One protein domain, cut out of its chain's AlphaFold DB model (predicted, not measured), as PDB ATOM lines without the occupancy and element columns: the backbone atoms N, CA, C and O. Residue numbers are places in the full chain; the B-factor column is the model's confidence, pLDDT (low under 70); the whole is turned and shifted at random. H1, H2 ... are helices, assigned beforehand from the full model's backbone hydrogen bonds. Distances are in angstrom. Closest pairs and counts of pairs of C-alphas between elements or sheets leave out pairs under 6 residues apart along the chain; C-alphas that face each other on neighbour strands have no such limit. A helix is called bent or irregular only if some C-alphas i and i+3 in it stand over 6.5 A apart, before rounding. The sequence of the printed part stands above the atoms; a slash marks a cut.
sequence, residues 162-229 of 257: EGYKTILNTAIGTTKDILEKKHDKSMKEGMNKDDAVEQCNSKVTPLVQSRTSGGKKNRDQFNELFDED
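This is residues 162 to 229 of the 257 residues of an uncharacterized protein of Mytilus coruscus (UniProt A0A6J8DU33). A long helix, H1, and a second helix, H2, make a helical hairpin in the shape of a V, closed at their link and open at the other end; a short third helix, H3, follows after a turn and touches neither arm. The first residues of H1, 162 to 171, stick out, and so do residues 210 to 218. The printed part has 68 residues, with three named helices in the order H1, H2, H3 and no named strand; its class is all helix. It is loose, with a radius of gyration of the C-alphas of 13.8 A, and elongated, spanning 41 by 24 by 22 A.

Find C-alpha 162 at (25.200, -2.416, 46.620); from there H1 runs through residues 162 to 188, 39.3 A from first to last C-alpha. H2, residues 193 to 211, begins at C-alpha 193, (-1.994, 0.057, 21.565), and is 28.1 A long. H3, residues 217 to 227, is 15.9 A long and ends at C-alpha 227, (2.284, -3.635, 37.545).

Look first at H1 and H2, which touch through residues 179 to 187 of H1 and 193 to 200 of H2 alone. Their closest C-alphas, those of Ser 186 and Ala 196, are 5.7 A apart. They run opposite ways at a steep tilt of 36 degrees, only just past shallow. H3 is apart from H1 and from H2. H2 is neither bent nor irregular, but only just: C-alphas 203 and 206 are 6.4 A apart. In H1 every O i to N i+4 pair is within hydrogen-bond range; in H2 11 of 15 are, and in H3 6 of 7.

The C-alphas farthest apart, of Glu 162 and Gly 190, are 42.6 A from each other. The printed part has no cut, and both links are tight. Look for low confidence at residues 205 to 229, where pLDDT is under 70.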
ATOM      1  N   GLU A 162      25.240  -3.523  47.581       82.19
ATOM      2  CA  GLU A 162      25.200  -2.416  46.620       82.19
ATOM      3  C   GLU A 162      25.575  -2.888  45.218       82.19
ATOM      4  O   GLU A 162      24.854  -2.594  44.267       82.19
ATOM      5  N   GLY A 163      26.607  -3.732  45.098       80.62
ATOM      6  CA  GLY A 163      26.991  -4.321  43.810       80.62
ATOM      7  C   GLY A 163      25.848  -5.099  43.147       80.62
ATOM      8  O   GLY A 163      25.606  -4.954  41.949       80.62
ATOM      9  N   TYR A 164      25.081  -5.866  43.930       77.12
ATOM     10  CA  TYR A 164      23.920  -6.594  43.409       77.12
ATOM     11  C   TYR A 164      22.798  -5.661  42.928       77.12
ATOM     12  O   TYR A 164      22.205  -5.909  41.878       77.12
ATOM     13  N   LYS A 165      22.518  -4.572  43.659       81.56
ATOM     14  CA  LYS A 165      21.493  -3.592  43.265       81.56
ATOM     15  C   LYS A 165      21.831  -2.916  41.941       81.56
ATOM     16  O   LYS A 165      20.948  -2.777  41.101       81.56
ATOM     17  N   THR A 166      23.093  -2.548  41.728       82.38
ATOM     18  CA  THR A 166      23.529  -1.919  40.474       82.38
ATOM     19  C   THR A 166      23.303  -2.846  39.284       82.38
ATOM     20  O   THR A 166      22.677  -2.439  38.310       82.38
ATOM     21  N   ILE A 167      23.712  -4.116  39.390       80.69
ATOM     22  CA  ILE A 167      23.527  -5.107  38.317       80.69
ATOM     23  C   ILE A 167      22.038  -5.330  38.023       80.69
ATOM     24  O   ILE A 167      21.642  -5.400  36.858       80.69
ATOM     25  N   LEU A 168      21.204  -5.411  39.066       81.00
ATOM     26  CA  LEU A 168      19.760  -5.577  38.912       81.00
ATOM     27  C   LEU A 168      19.135  -4.377  38.185       81.00
ATOM     28  O   LEU A 168      18.393  -4.566  37.225       81.00
ATOM     29  N   ASN A 169      19.483  -3.154  38.587       81.38
ATOM     30  CA  ASN A 169      18.971  -1.929  37.969       81.38
ATOM     31  C   ASN A 169      19.418  -1.795  36.509       81.38
ATOM     32  O   ASN A 169      18.612  -1.426  35.656       81.38
ATOM     33  N   THR A 170      20.669  -2.147  36.192       84.44
ATOM     34  CA  THR A 170      21.151  -2.178  34.804       84.44
ATOM     35  C   THR A 170      20.370  -3.193  33.972       84.44
ATOM     36  O   THR A 170      19.943  -2.875  32.863       84.44
ATOM     37  N   ALA A 171      20.123  -4.394  34.506       80.69
ATOM     38  CA  ALA A 171      19.326  -5.403  33.814       80.69
ATOM     39  C   ALA A 171      17.891  -4.911  33.553       80.69
ATOM     40  O   ALA A 171      17.427  -5.008  32.416       80.69
ATOM     41  N   ILE A 172      17.238  -4.314  34.558       83.75
ATOM     42  CA  ILE A 172      15.887  -3.739  34.439       83.75
ATOM     43  C   ILE A 172      15.857  -2.636  33.371       83.75
ATOM     44  O   ILE A 172      14.996  -2.666  32.488       83.75
ATOM     45  N   GLY A 173      16.833  -1.721  33.385       86.50
ATOM     46  CA  GLY A 173      16.955  -0.657  32.385       86.50
ATOM     47  C   GLY A 173      17.071  -1.206  30.963       86.50
ATOM     48  O   GLY A 173      16.277  -0.855  30.096       86.50
ATOM     49  N   THR A 174      17.970  -2.171  30.734       85.00
ATOM     50  CA  THR A 174      18.121  -2.771  29.395       85.00
ATOM     51  C   THR A 174      16.860  -3.491  28.913       85.00
ATOM     52  O   THR A 174      16.544  -3.451  27.724       85.00
ATOM     53  N   THR A 175      16.110  -4.139  29.813       83.94
ATOM     54  CA  THR A 175      14.836  -4.770  29.445       83.94
ATOM     55  C   THR A 175      13.758  -3.747  29.108       83.94
ATOM     56  O   THR A 175      12.991  -3.988  28.173       83.94
ATOM     57  N   LYS A 176      13.740  -2.602  29.802       87.50
ATOM     58  CA  LYS A 176      12.821  -1.492  29.529       87.50
ATOM     59  C   LYS A 176      13.065  -0.911  28.133       87.50
ATOM     60  O   LYS A 176      12.129  -0.867  27.339       87.50
ATOM     61  N   ASP A 177      14.319  -0.628  27.779       87.94
ATOM     62  CA  ASP A 177      14.679  -0.091  26.456       87.94
ATOM     63  C   ASP A 177      14.301  -1.040  25.303       87.94
ATOM     64  O   ASP A 177      13.934  -0.613  24.204       87.94
ATOM     65  N   ILE A 178      14.416  -2.357  25.518       86.81
ATOM     66  CA  ILE A 178      14.036  -3.368  24.518       86.81
ATOM     67  C   ILE A 178      12.515  -3.415  24.343       86.81
ATOM     68  O   ILE A 178      12.040  -3.597  23.219       86.81
ATOM     69  N   LEU A 179      11.764  -3.296  25.439       87.75
ATOM     70  CA  LEU A 179      10.304  -3.261  25.414       87.75
ATOM     71  C   LEU A 179       9.795  -2.003  24.708       87.75
ATOM     72  O   LEU A 179       8.980  -2.125  23.797       87.75
ATOM     73  N   GLU A 180      10.348  -0.836  25.031       89.50
ATOM     74  CA  GLU A 180       9.981   0.443  24.414       89.50
ATOM     75  C   GLU A 180      10.240   0.437  22.899       89.50
ATOM     76  O   GLU A 180       9.333   0.672  22.103       89.50
ATOM     77  N   LYS A 181      11.424  -0.017  22.460       92.44
ATOM     78  CA  LYS A 181      11.734  -0.165  21.023       92.44
ATOM     79  C   LYS A 181      10.787  -1.112  20.284       92.44
ATOM     80  O   LYS A 181      10.544  -0.932  19.089       92.44
ATOM     81  N   LYS A 182      10.296  -2.165  20.948       90.31
ATOM     82  CA  LYS A 182       9.328  -3.103  20.356       90.31
ATOM     83  C   LYS A 182       7.927  -2.509  20.297       90.31
ATOM     84  O   LYS A 182       7.240  -2.721  19.296       90.31
ATOM     85  N   HIS A 183       7.531  -1.776  21.331       90.25
ATOM     86  CA  HIS A 183       6.273  -1.050  21.363       90.25
ATOM     87  C   HIS A 183       6.221  -0.021  20.224       90.25
ATOM     88  O   HIS A 183       5.332  -0.100  19.377       90.25
ATOM     89  N   ASP A 184       7.247   0.823  20.086       91.12
ATOM     90  CA  ASP A 184       7.352   1.813  19.002       91.12
ATOM     91  C   ASP A 184       7.310   1.182  17.612       91.12
ATOM     92  O   ASP A 184       6.717   1.721  16.675       91.12
ATOM     93  N   LYS A 185       7.956   0.022  17.457       94.31
ATOM     94  CA  LYS A 185       7.921  -0.728  16.203       94.31
ATOM     95  C   LYS A 185       6.506  -1.217  15.885       94.31
ATOM     96  O   LYS A 185       6.085  -1.104  14.740       94.31
ATOM     97  N   SER A 186       5.780  -1.717  16.882       91.56
ATOM     98  CA  SER A 186       4.413  -2.231  16.710       91.56
ATOM     99  C   SER A 186       3.423  -1.101  16.402       91.56
ATOM    100  O   SER A 186       2.582  -1.248  15.518       91.56
ATOM    101  N   MET A 187       3.589   0.064  17.040       91.31
ATOM    102  CA  MET A 187       2.807   1.271  16.736       91.31
ATOM    103  C   MET A 187       3.047   1.760  15.300       91.31
ATOM    104  O   MET A 187       2.103   2.102  14.593       91.31
ATOM    105  N   LYS A 188       4.298   1.725  14.814       95.19
ATOM    106  CA  LYS A 188       4.630   2.062  13.412       95.19
ATOM    107  C   LYS A 188       4.047   1.079  12.394       95.19
ATOM    108  O   LYS A 188       3.842   1.456  11.245       95.19
ATOM    109  N   GLU A 189       3.795  -0.162  12.797       95.62
ATOM    110  CA  GLU A 189       3.150  -1.190  11.969       95.62
ATOM    111  C   GLU A 189       1.612  -1.065  11.963       95.62
ATOM    112  O   GLU A 189       0.940  -1.836  11.281       95.62
ATOM    113  N   GLY A 190       1.051  -0.075  12.670       95.69
ATOM    114  CA  GLY A 190      -0.387   0.192  12.710       95.69
ATOM    115  C   GLY A 190      -1.173  -0.761  13.612       95.69
ATOM    116  O   GLY A 190      -2.385  -0.886  13.444       95.69
ATOM    117  N   MET A 191      -0.508  -1.455  14.545       93.88
ATOM    118  CA  MET A 191      -1.205  -2.234  15.573       93.88
ATOM    119  C   MET A 191      -1.854  -1.296  16.597       93.88
ATOM    120  O   MET A 191      -1.300  -0.249  16.928       93.88
ATOM    121  N   ASN A 192      -3.021  -1.688  17.112       94.50
ATOM    122  CA  ASN A 192      -3.659  -0.989  18.224       94.50
ATOM    123  C   ASN A 192      -2.769  -1.074  19.482       94.50
ATOM    124  O   ASN A 192      -2.057  -2.064  19.671       94.50
ATOM    125  N   LYS A 193      -2.816  -0.052  20.346       88.44
ATOM    126  CA  LYS A 193      -1.994   0.057  21.565       88.44
ATOM    127  C   LYS A 193      -2.157  -1.177  22.460       88.44
ATOM    128  O   LYS A 193      -1.160  -1.752  22.892       88.44
ATOM    129  N   ASP A 194      -3.392  -1.640  22.646       90.06
ATOM    130  CA  ASP A 194      -3.697  -2.819  23.467       90.06
ATOM    131  C   ASP A 194      -3.089  -4.108  22.880       90.06
ATOM    132  O   ASP A 194      -2.438  -4.878  23.591       90.06
ATOM    133  N   ASP A 195      -3.193  -4.297  21.559       90.94
ATOM    134  CA  ASP A 195      -2.627  -5.459  20.861       90.94
ATOM    135  C   ASP A 195      -1.090  -5.446  20.893       90.94
ATOM    136  O   ASP A 195      -0.445  -6.493  21.018       90.94
ATOM    137  N   ALA A 196      -0.474  -4.262  20.797       87.75
ATOM    138  CA  ALA A 196       0.976  -4.095  20.876       87.75
ATOM    139  C   ALA A 196       1.514  -4.467  22.269       87.75
ATOM    140  O   ALA A 196       2.555  -5.131  22.379       87.75
ATOM    141  N   VAL A 197       0.789  -4.091  23.326       85.00
ATOM    142  CA  VAL A 197       1.108  -4.448  24.715       85.00
ATOM    143  C   VAL A 197       0.981  -5.956  24.929       85.00
ATOM    144  O   VAL A 197       1.917  -6.582  25.439       85.00
ATOM    145  N   GLU A 198      -0.112  -6.577  24.481       89.19
ATOM    146  CA  GLU A 198      -0.310  -8.026  24.614       89.19
ATOM    147  C   GLU A 198       0.764  -8.820  23.844       89.19
ATOM    148  O   GLU A 198       1.336  -9.803  24.346       89.19
ATOM    149  N   GLN A 199       1.132  -8.357  22.646       88.56
ATOM    150  CA  GLN A 199       2.179  -8.985  21.844       88.56
ATOM    151  C   GLN A 199       3.579  -8.828  22.466       88.56
ATOM    152  O   GLN A 199       4.423  -9.725  22.341       88.56
ATOM    153  N   CYS A 200       3.849  -7.713  23.150       85.06
ATOM    154  CA  CYS A 200       5.091  -7.526  23.898       85.06
ATOM    155  C   CYS A 200       5.138  -8.430  25.138       85.06
ATOM    156  O   CYS A 200       6.127  -9.147  25.338       85.06
ATOM    157  N   ASN A 201       4.053  -8.477  25.914       81.44
ATOM    158  CA  ASN A 201       3.974  -9.243  27.159       81.44
ATOM    159  C   ASN A 201       4.051 -10.756  26.932       81.44
ATOM    160  O   ASN A 201       4.792 -11.441  27.646       81.44
ATOM    161  N   SER A 202       3.381 -11.278  25.898       84.00
ATOM    162  CA  SER A 202       3.419 -12.706  25.530       84.00
ATOM    163  C   SER A 202       4.810 -13.193  25.098       84.00
ATOM    164  O   SER A 202       5.143 -14.367  25.269       84.00
ATOM    165  N   LYS A 203       5.662 -12.297  24.583       77.50
ATOM    166  CA  LYS A 203       7.048 -12.615  24.193       77.50
ATOM    167  C   LYS A 203       8.045 -12.493  25.350       77.50
ATOM    168  O   LYS A 203       9.097 -13.129  25.299       77.50
ATOM    169  N   VAL A 204       7.748 -11.693  26.378       74.06
ATOM    170  CA  VAL A 204       8.626 -11.513  27.553       74.06
ATOM    171  C   VAL A 204       8.380 -12.570  28.631       74.06
ATOM    172  O   VAL A 204       9.339 -13.056  29.236       74.06
ATOM    173  N   THR A 205       7.136 -13.018  28.825       65.88
ATOM    174  CA  THR A 205       6.795 -14.045  29.833       65.88
ATOM    175  C   THR A 205       7.628 -15.340  29.736       65.88
ATOM    176  O   THR A 205       8.084 -15.818  30.779       65.88
ATOM    177  N   PRO A 206       7.922 -15.902  28.544       59.19
ATOM    178  CA  PRO A 206       8.730 -17.122  28.420       59.19
ATOM    179  C   PRO A 206      10.192 -16.950  28.870       59.19
ATOM    180  O   PRO A 206      10.813 -17.887  29.382       59.19
ATOM    181  N   LEU A 207      10.756 -15.748  28.711       56.31
ATOM    182  CA  LEU A 207      12.142 -15.446  29.098       56.31
ATOM    183  C   LEU A 207      12.302 -15.344  30.620       56.31
ATOM    184  O   LEU A 207      13.349 -15.705  31.158       56.31
ATOM    185  N   VAL A 208      11.257 -14.901  31.322       55.31
ATOM    186  CA  VAL A 208      11.241 -14.816  32.792       55.31
ATOM    187  C   VAL A 208      10.941 -16.184  33.420       55.31
ATOM    188  O   VAL A 208      11.573 -16.570  34.409       55.31
ATOM    189  N   GLN A 209      10.046 -16.969  32.809       55.31
ATOM    190  CA  GLN A 209       9.683 -18.312  33.285       55.31
ATOM    191  C   GLN A 209      10.822 -19.332  33.145       55.31
ATOM    192  O   GLN A 209      11.001 -20.174  34.023       55.31
ATOM    193  N   SER A 210      11.636 -19.238  32.089       54.66
ATOM    194  CA  SER A 210      12.793 -20.131  31.899       54.66
ATOM    195  C   SER A 210      13.961 -19.833  32.849       54.66
ATOM    196  O   SER A 210      14.755 -20.727  33.143       54.66
ATOM    197  N   ARG A 211      14.057 -18.606  33.382       51.47
ATOM    198  CA  ARG A 211      15.149 -18.179  34.277       51.47
ATOM    199  C   ARG A 211      14.857 -18.360  35.769       51.47
ATOM    200  O   ARG A 211      15.789 -18.366  36.567       51.47
ATOM    201  N   THR A 212      13.596 -18.549  36.157       47.59
ATOM    202  CA  THR A 212      13.169 -18.645  37.565       47.59
ATOM    203  C   THR A 212      12.592 -20.023  37.903       47.59
ATOM    204  O   THR A 212      11.501 -20.159  38.443       47.59
ATOM    205  N   SER A 213      13.354 -21.093  37.660       46.28
ATOM    206  CA  SER A 213      12.994 -22.440  38.145       46.28
ATOM    207  C   SER A 213      13.095 -22.596  39.678       46.28
ATOM    208  O   SER A 213      12.811 -23.663  40.220       46.28
ATOM    209  N   GLY A 214      13.446 -21.525  40.403       49.84
ATOM    210  CA  GLY A 214      13.493 -21.461  41.861       49.84
ATOM    211  C   GLY A 214      12.445 -20.518  42.461       49.84
ATOM    212  O   GLY A 214      12.721 -19.343  42.655       49.84
ATOM    213  N   GLY A 215      11.291 -21.070  42.846       44.97
ATOM    214  CA  GLY A 215      10.416 -20.521  43.892       44.97
ATOM    215  C   GLY A 215       9.402 -19.446  43.471       44.97
ATOM    216  O   GLY A 215       9.759 -18.354  43.049       44.97
ATOM    217  N   LYS A 216       8.113 -19.719  43.734       55.34
ATOM    218  CA  LYS A 216       6.967 -18.806  43.522       55.34
ATOM    219  C   LYS A 216       7.161 -17.381  44.074       55.34
ATOM    220  O   LYS A 216       6.607 -16.452  43.513       55.34
ATOM    221  N   LYS A 217       7.979 -17.200  45.118       55.81
ATOM    222  CA  LYS A 217       8.167 -15.909  45.807       55.81
ATOM    223  C   LYS A 217       8.848 -14.823  44.961       55.81
ATOM    224  O   LYS A 217       8.603 -13.653  45.210       55.81
ATOM    225  N   ASN A 218       9.664 -15.188  43.969       52.59
ATOM    226  CA  ASN A 218      10.328 -14.196  43.111       52.59
ATOM    227  C   ASN A 218       9.436 -13.712  41.958       52.59
ATOM    228  O   ASN A 218       9.714 -12.668  41.380       52.59
ATOM    229  N   ARG A 219       8.378 -14.462  41.616       56.41
ATOM    230  CA  ARG A 219       7.443 -14.064  40.556       56.41
ATOM    231  C   ARG A 219       6.581 -12.891  41.003       56.41
ATOM    232  O   ARG A 219       6.407 -11.953  40.241       56.41
ATOM    233  N   ASP A 220       6.102 -12.948  42.241       60.06
ATOM    234  CA  ASP A 220       5.232 -11.910  42.787       60.06
ATOM    235  C   ASP A 220       6.011 -10.593  42.957       60.06
ATOM    236  O   ASP A 220       5.529  -9.570  42.506       60.06
ATOM    237  N   GLN A 221       7.273 -10.624  43.423       59.19
ATOM    238  CA  GLN A 221       8.130  -9.422  43.483       59.19
ATOM    239  C   GLN A 221       8.478  -8.826  42.113       59.19
ATOM    240  O   GLN A 221       8.682  -7.622  42.007       59.19
ATOM    241  N   PHE A 222       8.605  -9.653  41.072       60.31
ATOM    242  CA  PHE A 222       8.868  -9.146  39.726       60.31
ATOM    243  C   PHE A 222       7.616  -8.499  39.129       60.31
ATOM    244  O   PHE A 222       7.720  -7.434  38.542       60.31
ATOM    245  N   ASN A 223       6.439  -9.104  39.313       59.88
ATOM    246  CA  ASN A 223       5.181  -8.524  38.841       59.88
ATOM    247  C   ASN A 223       4.818  -7.243  39.612       59.88
ATOM    248  O   ASN A 223       4.441  -6.259  38.995       59.88
ATOM    249  N   GLU A 224       5.038  -7.207  40.928       63.84
ATOM    250  CA  GLU A 224       4.804  -6.022  41.773       63.84
ATOM    251  C   GLU A 224       5.693  -4.826  41.359       63.84
ATOM    252  O   GLU A 224       5.282  -3.680  41.467       63.84
ATOM    253  N   LEU A 225       6.879  -5.080  40.786       60.12
ATOM    254  CA  LEU A 225       7.772  -4.052  40.224       60.12
ATOM    255  C   LEU A 225       7.355  -3.535  38.835       60.12
ATOM    256  O   LEU A 225       7.882  -2.517  38.392       60.12
ATOM    257  N   PHE A 226       6.477  -4.248  38.126       60.12
ATOM    258  CA  PHE A 226       6.049  -3.899  36.766       60.12
ATOM    259  C   PHE A 226       4.582  -3.457  36.682       60.12
ATOM    260  O   PHE A 226       4.249  -2.723  35.754       60.12
ATOM    261  N   ASP A 227       3.729  -3.866  37.623       57.91
ATOM    262  CA  ASP A 227       2.284  -3.635  37.545       57.91
ATOM    263  C   ASP A 227       1.838  -2.270  38.109       57.91
ATOM    264  O   ASP A 227       0.822  -1.760  37.645       57.91
ATOM    265  N   GLU A 228       2.571  -1.638  39.041       55.00
ATOM    266  CA  GLU A 228       2.101  -0.384  39.677       55.00
ATOM    267  C   GLU A 228       2.621   0.909  39.014       55.00
ATOM    268  O   GLU A 228       1.840   1.832  38.820       55.00
ATOM    269  N   ASP A 229       3.876   0.982  38.550       53.34
ATOM    270  CA  ASP A 229       4.441   2.258  38.052       53.34
ATOM    271  C   ASP A 229       4.474   2.403  36.514       53.34
ATOM    272  O   ASP A 229       4.794   3.473  35.989       53.34
TER     273      ASP A 229